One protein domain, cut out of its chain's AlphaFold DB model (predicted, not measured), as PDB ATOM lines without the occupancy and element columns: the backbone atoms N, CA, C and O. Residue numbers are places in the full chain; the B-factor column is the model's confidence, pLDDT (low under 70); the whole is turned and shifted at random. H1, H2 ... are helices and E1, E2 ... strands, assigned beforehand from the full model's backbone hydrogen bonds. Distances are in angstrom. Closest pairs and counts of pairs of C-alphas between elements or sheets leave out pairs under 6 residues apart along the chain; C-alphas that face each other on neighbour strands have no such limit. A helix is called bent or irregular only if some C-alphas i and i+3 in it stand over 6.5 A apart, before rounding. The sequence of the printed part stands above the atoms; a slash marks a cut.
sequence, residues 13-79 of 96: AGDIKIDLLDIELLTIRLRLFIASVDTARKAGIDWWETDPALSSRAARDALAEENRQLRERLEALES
ATOM      1  N   ALA A  13      10.895 -66.856  13.002       46.78
ATOM      2  CA  ALA A  13       9.784 -65.939  12.793       46.78
ATOM      3  C   ALA A  13       9.494 -65.244  14.124       46.78
ATOM      4  O   ALA A  13       9.199 -65.914  15.115       46.78
ATOM      5  N   GLY A  14       9.611 -63.918  14.156       50.44
ATOM      6  CA  GLY A  14       9.275 -63.147  15.340       50.44
ATOM      7  C   GLY A  14       8.892 -61.713  15.063       50.44
ATOM      8  O   GLY A  14       9.447 -61.081  14.167       50.44
ATOM      9  N   ASP A  15       7.935 -61.234  15.852       53.91
ATOM     10  CA  ASP A  15       7.502 -59.847  15.866       53.91
ATOM     11  C   ASP A  15       8.440 -59.054  16.780       53.91
ATOM     12  O   ASP A  15       8.471 -59.261  17.995       53.91
ATOM     13  N   ILE A  16       9.229 -58.153  16.195       55.50
ATOM     14  CA  ILE A  16      10.019 -57.180  16.956       55.50
ATOM     15  C   ILE A  16       9.190 -55.901  17.047       55.50
ATOM     16  O   ILE A  16       8.859 -55.301  16.022       55.50
ATOM     17  N   LYS A  17       8.855 -55.498  18.274       53.91
ATOM     18  CA  LYS A  17       8.237 -54.206  18.582       53.91
ATOM     19  C   LYS A  17       9.335 -53.255  19.048       53.91
ATOM     20  O   LYS A  17      10.055 -53.580  19.989       53.91
ATOM     21  N   ILE A  18       9.470 -52.112  18.385       56.47
ATOM     22  CA  ILE A  18      10.404 -51.053  18.776       56.47
ATOM     23  C   ILE A  18       9.567 -49.850  19.207       56.47
ATOM     24  O   ILE A  18       8.781 -49.341  18.411       56.47
ATOM     25  N   ASP A  19       9.728 -49.423  20.456       54.25
ATOM     26  CA  ASP A  19       9.095 -48.224  21.002       54.25
ATOM     27  C   ASP A  19      10.128 -47.073  20.963       54.25
ATOM     28  O   ASP A  19      11.211 -47.197  21.537       54.25
ATOM     29  N   LEU A  20       9.839 -45.977  20.245       55.56
ATOM     30  CA  LEU A  20      10.696 -44.779  20.167       55.56
ATOM     31  C   LEU A  20      10.071 -43.615  20.956       55.56
ATOM     32  O   LEU A  20       9.043 -43.115  20.520       55.56
ATOM     33  N   LEU A  21      10.766 -43.163  22.016       59.31
ATOM     34  CA  LEU A  21      10.692 -41.853  22.712       59.31
ATOM     35  C   LEU A  21       9.322 -41.322  23.216       59.31
ATOM     36  O   LEU A  21       8.261 -41.693  22.738       59.31
ATOM     37  N   ASP A  22       9.380 -40.431  24.220       56.31
ATOM     38  CA  ASP A  22       8.282 -39.910  25.071       56.31
ATOM     39  C   ASP A  22       7.224 -39.018  24.366       56.31
ATOM     40  O   ASP A  22       6.813 -37.980  24.885       56.31
ATOM     41  N   ILE A  23       6.751 -39.403  23.183       64.25
ATOM     42  CA  ILE A  23       5.525 -38.886  22.556       64.25
ATOM     43  C   ILE A  23       4.803 -40.049  21.868       64.25
ATOM     44  O   ILE A  23       5.431 -40.884  21.227       64.25
ATOM     45  N   GLU A  24       3.487 -40.128  22.058       50.09
ATOM     46  CA  GLU A  24       2.653 -41.336  21.959       50.09
ATOM     47  C   GLU A  24       2.798 -42.156  20.646       50.09
ATOM     48  O   GLU A  24       2.022 -42.033  19.704       50.09
ATOM     49  N   LEU A  25       3.802 -43.044  20.645       55.16
ATOM     50  CA  LEU A  25       3.861 -44.425  20.129       55.16
ATOM     51  C   LEU A  25       3.373 -44.693  18.689       55.16
ATOM     52  O   LEU A  25       2.267 -45.186  18.456       55.16
ATOM     53  N   LEU A  26       4.280 -44.570  17.711       60.38
ATOM     54  CA  LEU A  26       4.126 -45.230  16.409       60.38
ATOM     55  C   LEU A  26       4.444 -46.735  16.555       60.38
ATOM     56  O   LEU A  26       5.592 -47.116  16.767       60.38
ATOM     57  N   THR A  27       3.447 -47.622  16.448       61.25
ATOM     58  CA  THR A  27       3.685 -49.081  16.510       61.25
ATOM     59  C   THR A  27       4.235 -49.595  15.175       61.25
ATOM     60  O   THR A  27       3.488 -49.726  14.204       61.25
ATOM     61  N   ILE A  28       5.524 -49.941  15.122       64.56
ATOM     62  CA  ILE A  28       6.146 -50.601  13.961       64.56
ATOM     63  C   ILE A  28       6.081 -52.124  14.152       64.56
ATOM     64  O   ILE A  28       6.519 -52.645  15.178       64.56
ATOM     65  N   ARG A  29       5.537 -52.846  13.161       55.91
ATOM     66  CA  ARG A  29       5.522 -54.319  13.111       55.91
ATOM     67  C   ARG A  29       6.546 -54.807  12.091       55.91
ATOM     68  O   ARG A  29       6.403 -54.517  10.904       55.91
ATOM     69  N   LEU A  30       7.556 -55.548  12.542       61.47
ATOM     70  CA  LEU A  30       8.604 -56.116  11.689       61.47
ATOM     71  C   LEU A  30       8.428 -57.630  11.548       61.47
ATOM     72  O   LEU A  30       8.232 -58.321  12.543       61.47
ATOM     73  N   ARG A  31       8.557 -58.146  10.318       54.91
ATOM     74  CA  ARG A  31       8.621 -59.585  10.027       54.91
ATOM     75  C   ARG A  31      10.027 -59.938   9.555       54.91
ATOM     76  O   ARG A  31      10.434 -59.516   8.477       54.91
ATOM     77  N   LEU A  32      10.751 -60.717  10.355       64.19
ATOM     78  CA  LEU A  32      12.114 -61.152  10.047       64.19
ATOM     79  C   LEU A  32      12.131 -62.559   9.428       64.19
ATOM     80  O   LEU A  32      11.340 -63.424   9.804       64.19
ATOM     81  N   PHE A  33      13.063 -62.787   8.500       65.06
ATOM     82  CA  PHE A  33      13.434 -64.109   7.995       65.06
ATOM     83  C   PHE A  33      14.937 -64.315   8.204       65.06
ATOM     84  O   PHE A  33      15.732 -63.453   7.839       65.06
ATOM     85  N   ILE A  34      15.321 -65.448   8.798       69.25
ATOM     86  CA  ILE A  34      16.723 -65.814   9.030       69.25
ATOM     87  C   ILE A  34      17.039 -67.047   8.186       69.25
ATOM     88  O   ILE A  34      16.263 -68.001   8.157       69.25
ATOM     89  N   ALA A  35      18.168 -67.011   7.484       72.94
ATOM     90  CA  ALA A  35      18.687 -68.108   6.678       72.94
ATOM     91  C   ALA A  35      20.221 -68.110   6.718       72.94
ATOM     92  O   ALA A  35      20.840 -67.162   7.202       72.94
ATOM     93  N   SER A  36      20.847 -69.177   6.211       78.94
ATOM     94  CA  SER A  36      22.301 -69.185   6.021       78.94
ATOM     95  C   SER A  36      22.723 -68.163   4.960       78.94
ATOM     96  O   SER A  36      21.961 -67.870   4.035       78.94
ATOM     97  N   VAL A  37      23.960 -67.667   5.062       77.19
ATOM     98  CA  VAL A  37      24.529 -66.694   4.112       77.19
ATOM     99  C   VAL A  37      24.461 -67.221   2.677       77.19
ATOM    100  O   VAL A  37      24.019 -66.505   1.785       77.19
ATOM    101  N   ASP A  38      24.801 -68.494   2.452       82.31
ATOM    102  CA  ASP A  38      24.720 -69.120   1.125       82.31
ATOM    103  C   ASP A  38      23.302 -69.108   0.546       82.31
ATOM    104  O   ASP A  38      23.116 -68.930  -0.657       82.31
ATOM    105  N   THR A  39      22.289 -69.299   1.393       80.88
ATOM    106  CA  THR A  39      20.880 -69.284   0.973       80.88
ATOM    107  C   THR A  39      20.442 -67.872   0.616       80.88
ATOM    108  O   THR A  39      19.785 -67.672  -0.402       80.88
ATOM    109  N   ALA A  40      20.839 -66.891   1.422       78.38
ATOM    110  CA  ALA A  40      20.501 -65.498   1.185       78.38
ATOM    111  C   ALA A  40      21.188 -64.963  -0.091       78.38
ATOM    112  O   ALA A  40      20.517 -64.366  -0.930       78.38
ATOM    113  N   ARG A  41      22.453 -65.334  -0.340       79.94
ATOM    114  CA  ARG A  41      23.149 -65.045  -1.609       79.94
ATOM    115  C   ARG A  41      22.476 -65.687  -2.819       79.94
ATOM    116  O   ARG A  41      22.298 -65.031  -3.838       79.94
ATOM    117  N   LYS A  42      22.063 -66.959  -2.724       83.69
ATOM    118  CA  LYS A  42      21.318 -67.645  -3.804       83.69
ATOM    119  C   LYS A  42      19.970 -66.987  -4.105       83.69
ATOM    120  O   LYS A  42      19.504 -67.067  -5.234       83.69
ATOM    121  N   ALA A  43      19.365 -66.348  -3.108       77.50
ATOM    122  CA  ALA A  43      18.147 -65.561  -3.254       77.50
ATOM    123  C   ALA A  43      18.402 -64.122  -3.755       77.50
ATOM    124  O   ALA A  43      17.453 -63.351  -3.864       77.50
ATOM    125  N   GLY A  44      19.655 -63.757  -4.059       78.50
ATOM    126  CA  GLY A  44      20.021 -62.420  -4.536       78.50
ATOM    127  C   GLY A  44      20.017 -61.355  -3.442       78.50
ATOM    128  O   GLY A  44      19.854 -60.176  -3.729       78.50
ATOM    129  N   ILE A  45      20.150 -61.767  -2.183       78.31
ATOM    130  CA  ILE A  45      20.248 -60.867  -1.043       78.31
ATOM    131  C   ILE A  45      21.732 -60.807  -0.667       78.31
ATOM    132  O   ILE A  45      22.284 -61.813  -0.233       78.31
ATOM    133  N   ASP A  46      22.391 -59.670  -0.885       79.12
ATOM    134  CA  ASP A  46      23.818 -59.444  -0.579       79.12
ATOM    135  C   ASP A  46      24.116 -58.016  -0.081       79.12
ATOM    136  O   ASP A  46      25.268 -57.642   0.129       79.12
ATOM    137  N   TRP A  47      23.076 -57.220   0.181       71.12
ATOM    138  CA  TRP A  47      23.176 -55.811   0.581       71.12
ATOM    139  C   TRP A  47      24.028 -55.564   1.839       71.12
ATOM    140  O   TRP A  47      24.610 -54.494   1.984       71.12
ATOM    141  N   TRP A  48      24.153 -56.538   2.747       76.38
ATOM    142  CA  TRP A  48      24.986 -56.391   3.950       76.38
ATOM    143  C   TRP A  48      26.486 -56.314   3.633       76.38
ATOM    144  O   TRP A  48      27.267 -55.878   4.474       76.38
ATOM    145  N   GLU A  49      26.927 -56.759   2.453       75.94
ATOM    146  CA  GLU A  49      28.344 -56.696   2.070       75.94
ATOM    147  C   GLU A  49      28.813 -55.296   1.731       75.94
ATOM    148  O   GLU A  49      30.002 -54.996   1.887       75.94
ATOM    149  N   THR A  50      27.884 -54.463   1.279       71.81
ATOM    150  CA  THR A  50      28.131 -53.086   0.867       71.81
ATOM    151  C   THR A  50      27.697 -52.077   1.922       71.81
ATOM    152  O   THR A  50      28.069 -50.915   1.812       71.81
ATOM    153  N   ASP A  51      26.977 -52.506   2.962       76.69
ATOM    154  CA  ASP A  51      26.623 -51.667   4.104       76.69
ATOM    155  C   ASP A  51      27.839 -51.461   5.039       76.69
ATOM    156  O   ASP A  51      28.313 -52.426   5.655       76.69
ATOM    157  N   PRO A  52      28.354 -50.225   5.205       71.06
ATOM    158  CA  PRO A  52      29.461 -49.924   6.118       71.06
ATOM    159  C   PRO A  52      29.190 -50.289   7.583       71.06
ATOM    160  O   PRO A  52      30.132 -50.580   8.318       71.06
ATOM    161  N   ALA A  53      27.927 -50.300   8.020       70.88
ATOM    162  CA  ALA A  53      27.560 -50.672   9.385       70.88
ATOM    163  C   ALA A  53      27.691 -52.184   9.639       70.88
ATOM    164  O   ALA A  53      27.793 -52.610  10.790       70.88
ATOM    165  N   LEU A  54      27.700 -52.996   8.578       70.31
ATOM    166  CA  LEU A  54      27.693 -54.461   8.652       70.31
ATOM    167  C   LEU A  54      28.954 -55.103   8.056       70.31
ATOM    168  O   LEU A  54      29.306 -56.227   8.419       70.31
ATOM    169  N   SER A  55      29.666 -54.395   7.177       76.81
ATOM    170  CA  SER A  55      30.839 -54.887   6.458       76.81
ATOM    171  C   SER A  55      32.076 -54.050   6.762       76.81
ATOM    172  O   SER A  55      32.194 -52.888   6.379       76.81
ATOM    173  N   SER A  56      33.078 -54.683   7.382       78.75
ATOM    174  CA  SER A  56      34.381 -54.049   7.642       78.75
ATOM    175  C   SER A  56      35.108 -53.609   6.367       78.75
ATOM    176  O   SER A  56      35.923 -52.689   6.415       78.75
ATOM    177  N   ARG A  57      34.828 -54.254   5.225       83.62
ATOM    178  CA  ARG A  57      35.344 -53.830   3.920       83.62
ATOM    179  C   ARG A  57      34.650 -52.549   3.469       83.62
ATOM    180  O   ARG A  57      35.345 -51.577   3.214       83.62
ATOM    181  N   ALA A  58      33.318 -52.526   3.471       76.25
ATOM    182  CA  ALA A  58      32.554 -51.336   3.102       76.25
ATOM    183  C   ALA A  58      32.878 -50.136   4.008       76.25
ATOM    184  O   ALA A  58      33.021 -49.020   3.522       76.25
ATOM    185  N   ALA A  59      33.095 -50.371   5.308       79.00
ATOM    186  CA  ALA A  59      33.564 -49.346   6.239       79.00
ATOM    187  C   ALA A  59      34.935 -48.779   5.843       79.00
ATOM    188  O   ALA A  59      35.128 -47.566   5.846       79.00
ATOM    189  N   ARG A  60      35.894 -49.639   5.477       84.62
ATOM    190  CA  ARG A  60      37.219 -49.198   5.014       84.62
ATOM    191  C   ARG A  60      37.144 -48.438   3.695       84.62
ATOM    192  O   ARG A  60      37.828 -47.430   3.563       84.62
ATOM    193  N   ASP A  61      36.324 -48.896   2.756       85.88
ATOM    194  CA  ASP A  61      36.161 -48.251   1.452       85.88
ATOM    195  C   ASP A  61      35.519 -46.863   1.609       85.88
ATOM    196  O   ASP A  61      36.011 -45.892   1.036       85.88
ATOM    197  N   ALA A  62      34.503 -46.735   2.469       84.31
ATOM    198  CA  ALA A  62      33.895 -45.449   2.816       84.31
ATOM    199  C   ALA A  62      34.901 -44.488   3.475       84.31
ATOM    200  O   ALA A  62      34.982 -43.321   3.099       84.31
ATOM    201  N   LEU A  63      35.725 -44.982   4.407       87.94
ATOM    202  CA  LEU A  63      36.782 -44.184   5.038       87.94
ATOM    203  C   LEU A  63      37.879 -43.766   4.046       87.94
ATOM    204  O   LEU A  63      38.454 -42.683   4.170       87.94
ATOM    205  N   ALA A  64      38.211 -44.620   3.078       89.94
ATOM    206  CA  ALA A  64      39.189 -44.307   2.040       89.94
ATOM    207  C   ALA A  64      38.661 -43.227   1.083       89.94
ATOM    208  O   ALA A  64      39.400 -42.310   0.719       89.94
ATOM    209  N   GLU A  65      37.383 -43.316   0.720       91.31
ATOM    210  CA  GLU A  65      36.669 -42.316  -0.069       91.31
ATOM    211  C   GLU A  65      36.652 -40.955   0.637       91.31
ATOM    212  O   GLU A  65      37.051 -39.946   0.054       91.31
ATOM    213  N   GLU A  66      36.285 -40.938   1.919       88.25
ATOM    214  CA  GLU A  66      36.269 -39.726   2.739       88.25
ATOM    215  C   GLU A  66      37.661 -39.085   2.834       88.25
ATOM    216  O   GLU A  66      37.815 -37.888   2.592       88.25
ATOM    217  N   ASN A  67      38.705 -39.879   3.095       93.69
ATOM    218  CA  ASN A  67      40.080 -39.373   3.132       93.69
ATOM    219  C   ASN A  67      40.514 -38.747   1.804       93.69
ATOM    220  O   ASN A  67      41.234 -37.747   1.809       93.69
ATOM    221  N   ARG A  68      40.106 -39.327   0.670       93.50
ATOM    222  CA  ARG A  68      40.433 -38.771  -0.646       93.50
ATOM    223  C   ARG A  68      39.772 -37.410  -0.839       93.50
ATOM    224  O   ARG A  68      40.464 -36.450  -1.160       93.50
ATOM    225  N   GLN A  69      38.479 -37.304  -0.542       93.25
ATOM    226  CA  GLN A  69      37.740 -36.043  -0.644       93.25
ATOM    227  C   GLN A  69      38.298 -34.965   0.294       93.25
ATOM    228  O   GLN A  69      38.375 -33.794  -0.075       93.25
ATOM    229  N   LEU A  70      38.706 -35.344   1.509       92.06
ATOM    230  CA  LEU A  70      39.331 -34.417   2.452       92.06
ATOM    231  C   LEU A  70      40.681 -33.907   1.941       92.06
ATOM    232  O   LEU A  70      40.940 -32.711   2.049       92.06
ATOM    233  N   ARG A  71      41.515 -34.777   1.356       91.88
ATOM    234  CA  ARG A  71      42.801 -34.377   0.758       91.88
ATOM    235  C   ARG A  71      42.615 -33.441  -0.431       91.88
ATOM    236  O   ARG A  71      43.262 -32.404  -0.466       91.88
ATOM    237  N   GLU A  72      41.678 -33.740  -1.328       92.81
ATOM    238  CA  GLU A  72      41.346 -32.864  -2.463       92.81
ATOM    239  C   GLU A  72      40.886 -31.474  -1.991       92.81
ATOM    240  O   GLU A  72      41.298 -30.448  -2.533       92.81
ATOM    241  N   ARG A  73      40.060 -31.419  -0.936       91.06
ATOM    242  CA  ARG A  73      39.639 -30.147  -0.326       91.06
ATOM    243  C   ARG A  73      40.802 -29.404   0.326       91.06
ATOM    244  O   ARG A  73      40.859 -28.184   0.210       91.06
ATOM    245  N   LEU A  74      41.701 -30.112   1.008       90.75
ATOM    246  CA  LEU A  74      42.875 -29.515   1.640       90.75
ATOM    247  C   LEU A  74      43.798 -28.894   0.584       90.75
ATOM    248  O   LEU A  74      44.140 -27.724   0.701       90.75
ATOM    249  N   GLU A  75      44.095 -29.622  -0.493       91.12
ATOM    250  CA  GLU A  75      44.913 -29.141  -1.616       91.12
ATOM    251  C   GLU A  75      44.288 -27.914  -2.303       91.12
ATOM    252  O   GLU A  75      44.984 -26.951  -2.637       91.12
ATOM    253  N   ALA A  76      42.962 -27.893  -2.478       88.38
ATOM    254  CA  ALA A  76      42.252 -26.738  -3.031       88.38
ATOM    255  C   ALA A  76      42.341 -25.493  -2.124       88.38
ATOM    256  O   ALA A  76      42.418 -24.366  -2.614       88.38
ATOM    257  N   LEU A  77      42.351 -25.682  -0.803       87.19
ATOM    258  CA  LEU A  77      42.495 -24.591   0.164       87.19
ATOM    259  C   LEU A  77      43.951 -24.120   0.288       87.19
ATOM    260  O   LEU A  77      44.205 -22.917   0.332       87.19
ATOM    261  N   GLU A  78      44.909 -25.047   0.294       84.94
ATOM    262  CA  GLU A  78      46.345 -24.757   0.359       84.94
ATOM    263  C   GLU A  78      46.849 -24.071  -0.919       84.94
ATOM    264  O   GLU A  78      47.644 -23.139  -0.842       84.94
ATOM    265  N   SER A  79      46.331 -24.441  -2.094       77.12
ATOM    266  CA  SER A  79      46.668 -23.776  -3.364       77.12
ATOM    267  C   SER A  79      46.121 -22.346  -3.478       77.12
ATOM    268  O   SER A  79      46.700 -21.525  -4.190       77.12
TER     269      SER A  79
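This is residues 13 to 79 of the 96 residues of the protein "Gas vesicle protein" of Streptomyces sp. SCUT-3 (UniProt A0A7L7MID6). The model is an open, bent shape like a wide V: a narrow loop of chain with two short strands, E1 and E2, makes one arm, the short helix H1 is at the corner, and an irregular link followed by the long helix H2 makes the other arm. There is no shared core, and residues 64 to 79 of H2 stick out free, as do residues 39 to 44 at the corner. The printed part has 67 residues with two named strands and two named helices, in the order E1, E2, H1, H2, and its class is mixed, helices and strands. The whole is extended, with a radius of gyration of the C-alphas of 19.8 A, and flat, spanning 57 by 42 by 15 A.

Strand E1, residues 15 to 18, and strand E2, residues 28 to 31, meet only at a point. There the C-alphas of Asp 15 and Leu 30 face each other at 5.7 A, and those of Ile 16 and Leu 30 at 5.6 A. A short link of 9 residues joins the two strands. E2 leads by a tight link of 5 residues to helix H1, residues 37 to 42. E1 and H1 are apart. Helix H2, residues 56 to 79, is apart from E1, from E2 and from H1. In both H1 and H2 every O i to N i+4 pair is within hydrogen-bond range.

E1 begins at C-alpha 15, at (7.502, -59.847, 15.866), and ends at C-alpha 18; it measures 9.7 A from first to last C-alpha. E2, from Ile 28 to Arg 31, measures 10.1 A. H1, from Val 37 to Lys 42, measures 8.6 A and begins at C-alpha 37, at (24.529, -66.694, 4.112). H2, from Ser 56 to Ser 79, has 24 residues and measures 34.5 A, ending at C-alpha 79, at (46.668, -23.776, -3.364). Neither helix is bent.

The two C-alphas farthest apart are those of Ala 13 and Ser 79, the first and last printed residues, at 58.3 A. The printed part has no cut, and it begins at residue 13 and ends at residue 79 of a full chain of 96 residues. The link from H1 to H2 is long: residues 43 to 55, 13 residues with no named element, their C-alphas 4 to 19 A from the mean of the C-alphas. Mean pLDDT of the printed part is 74.3; residues 13 to 34, 22 residues that hold both strands, are under 70. The mean is 80 in H1 and 87 in H2.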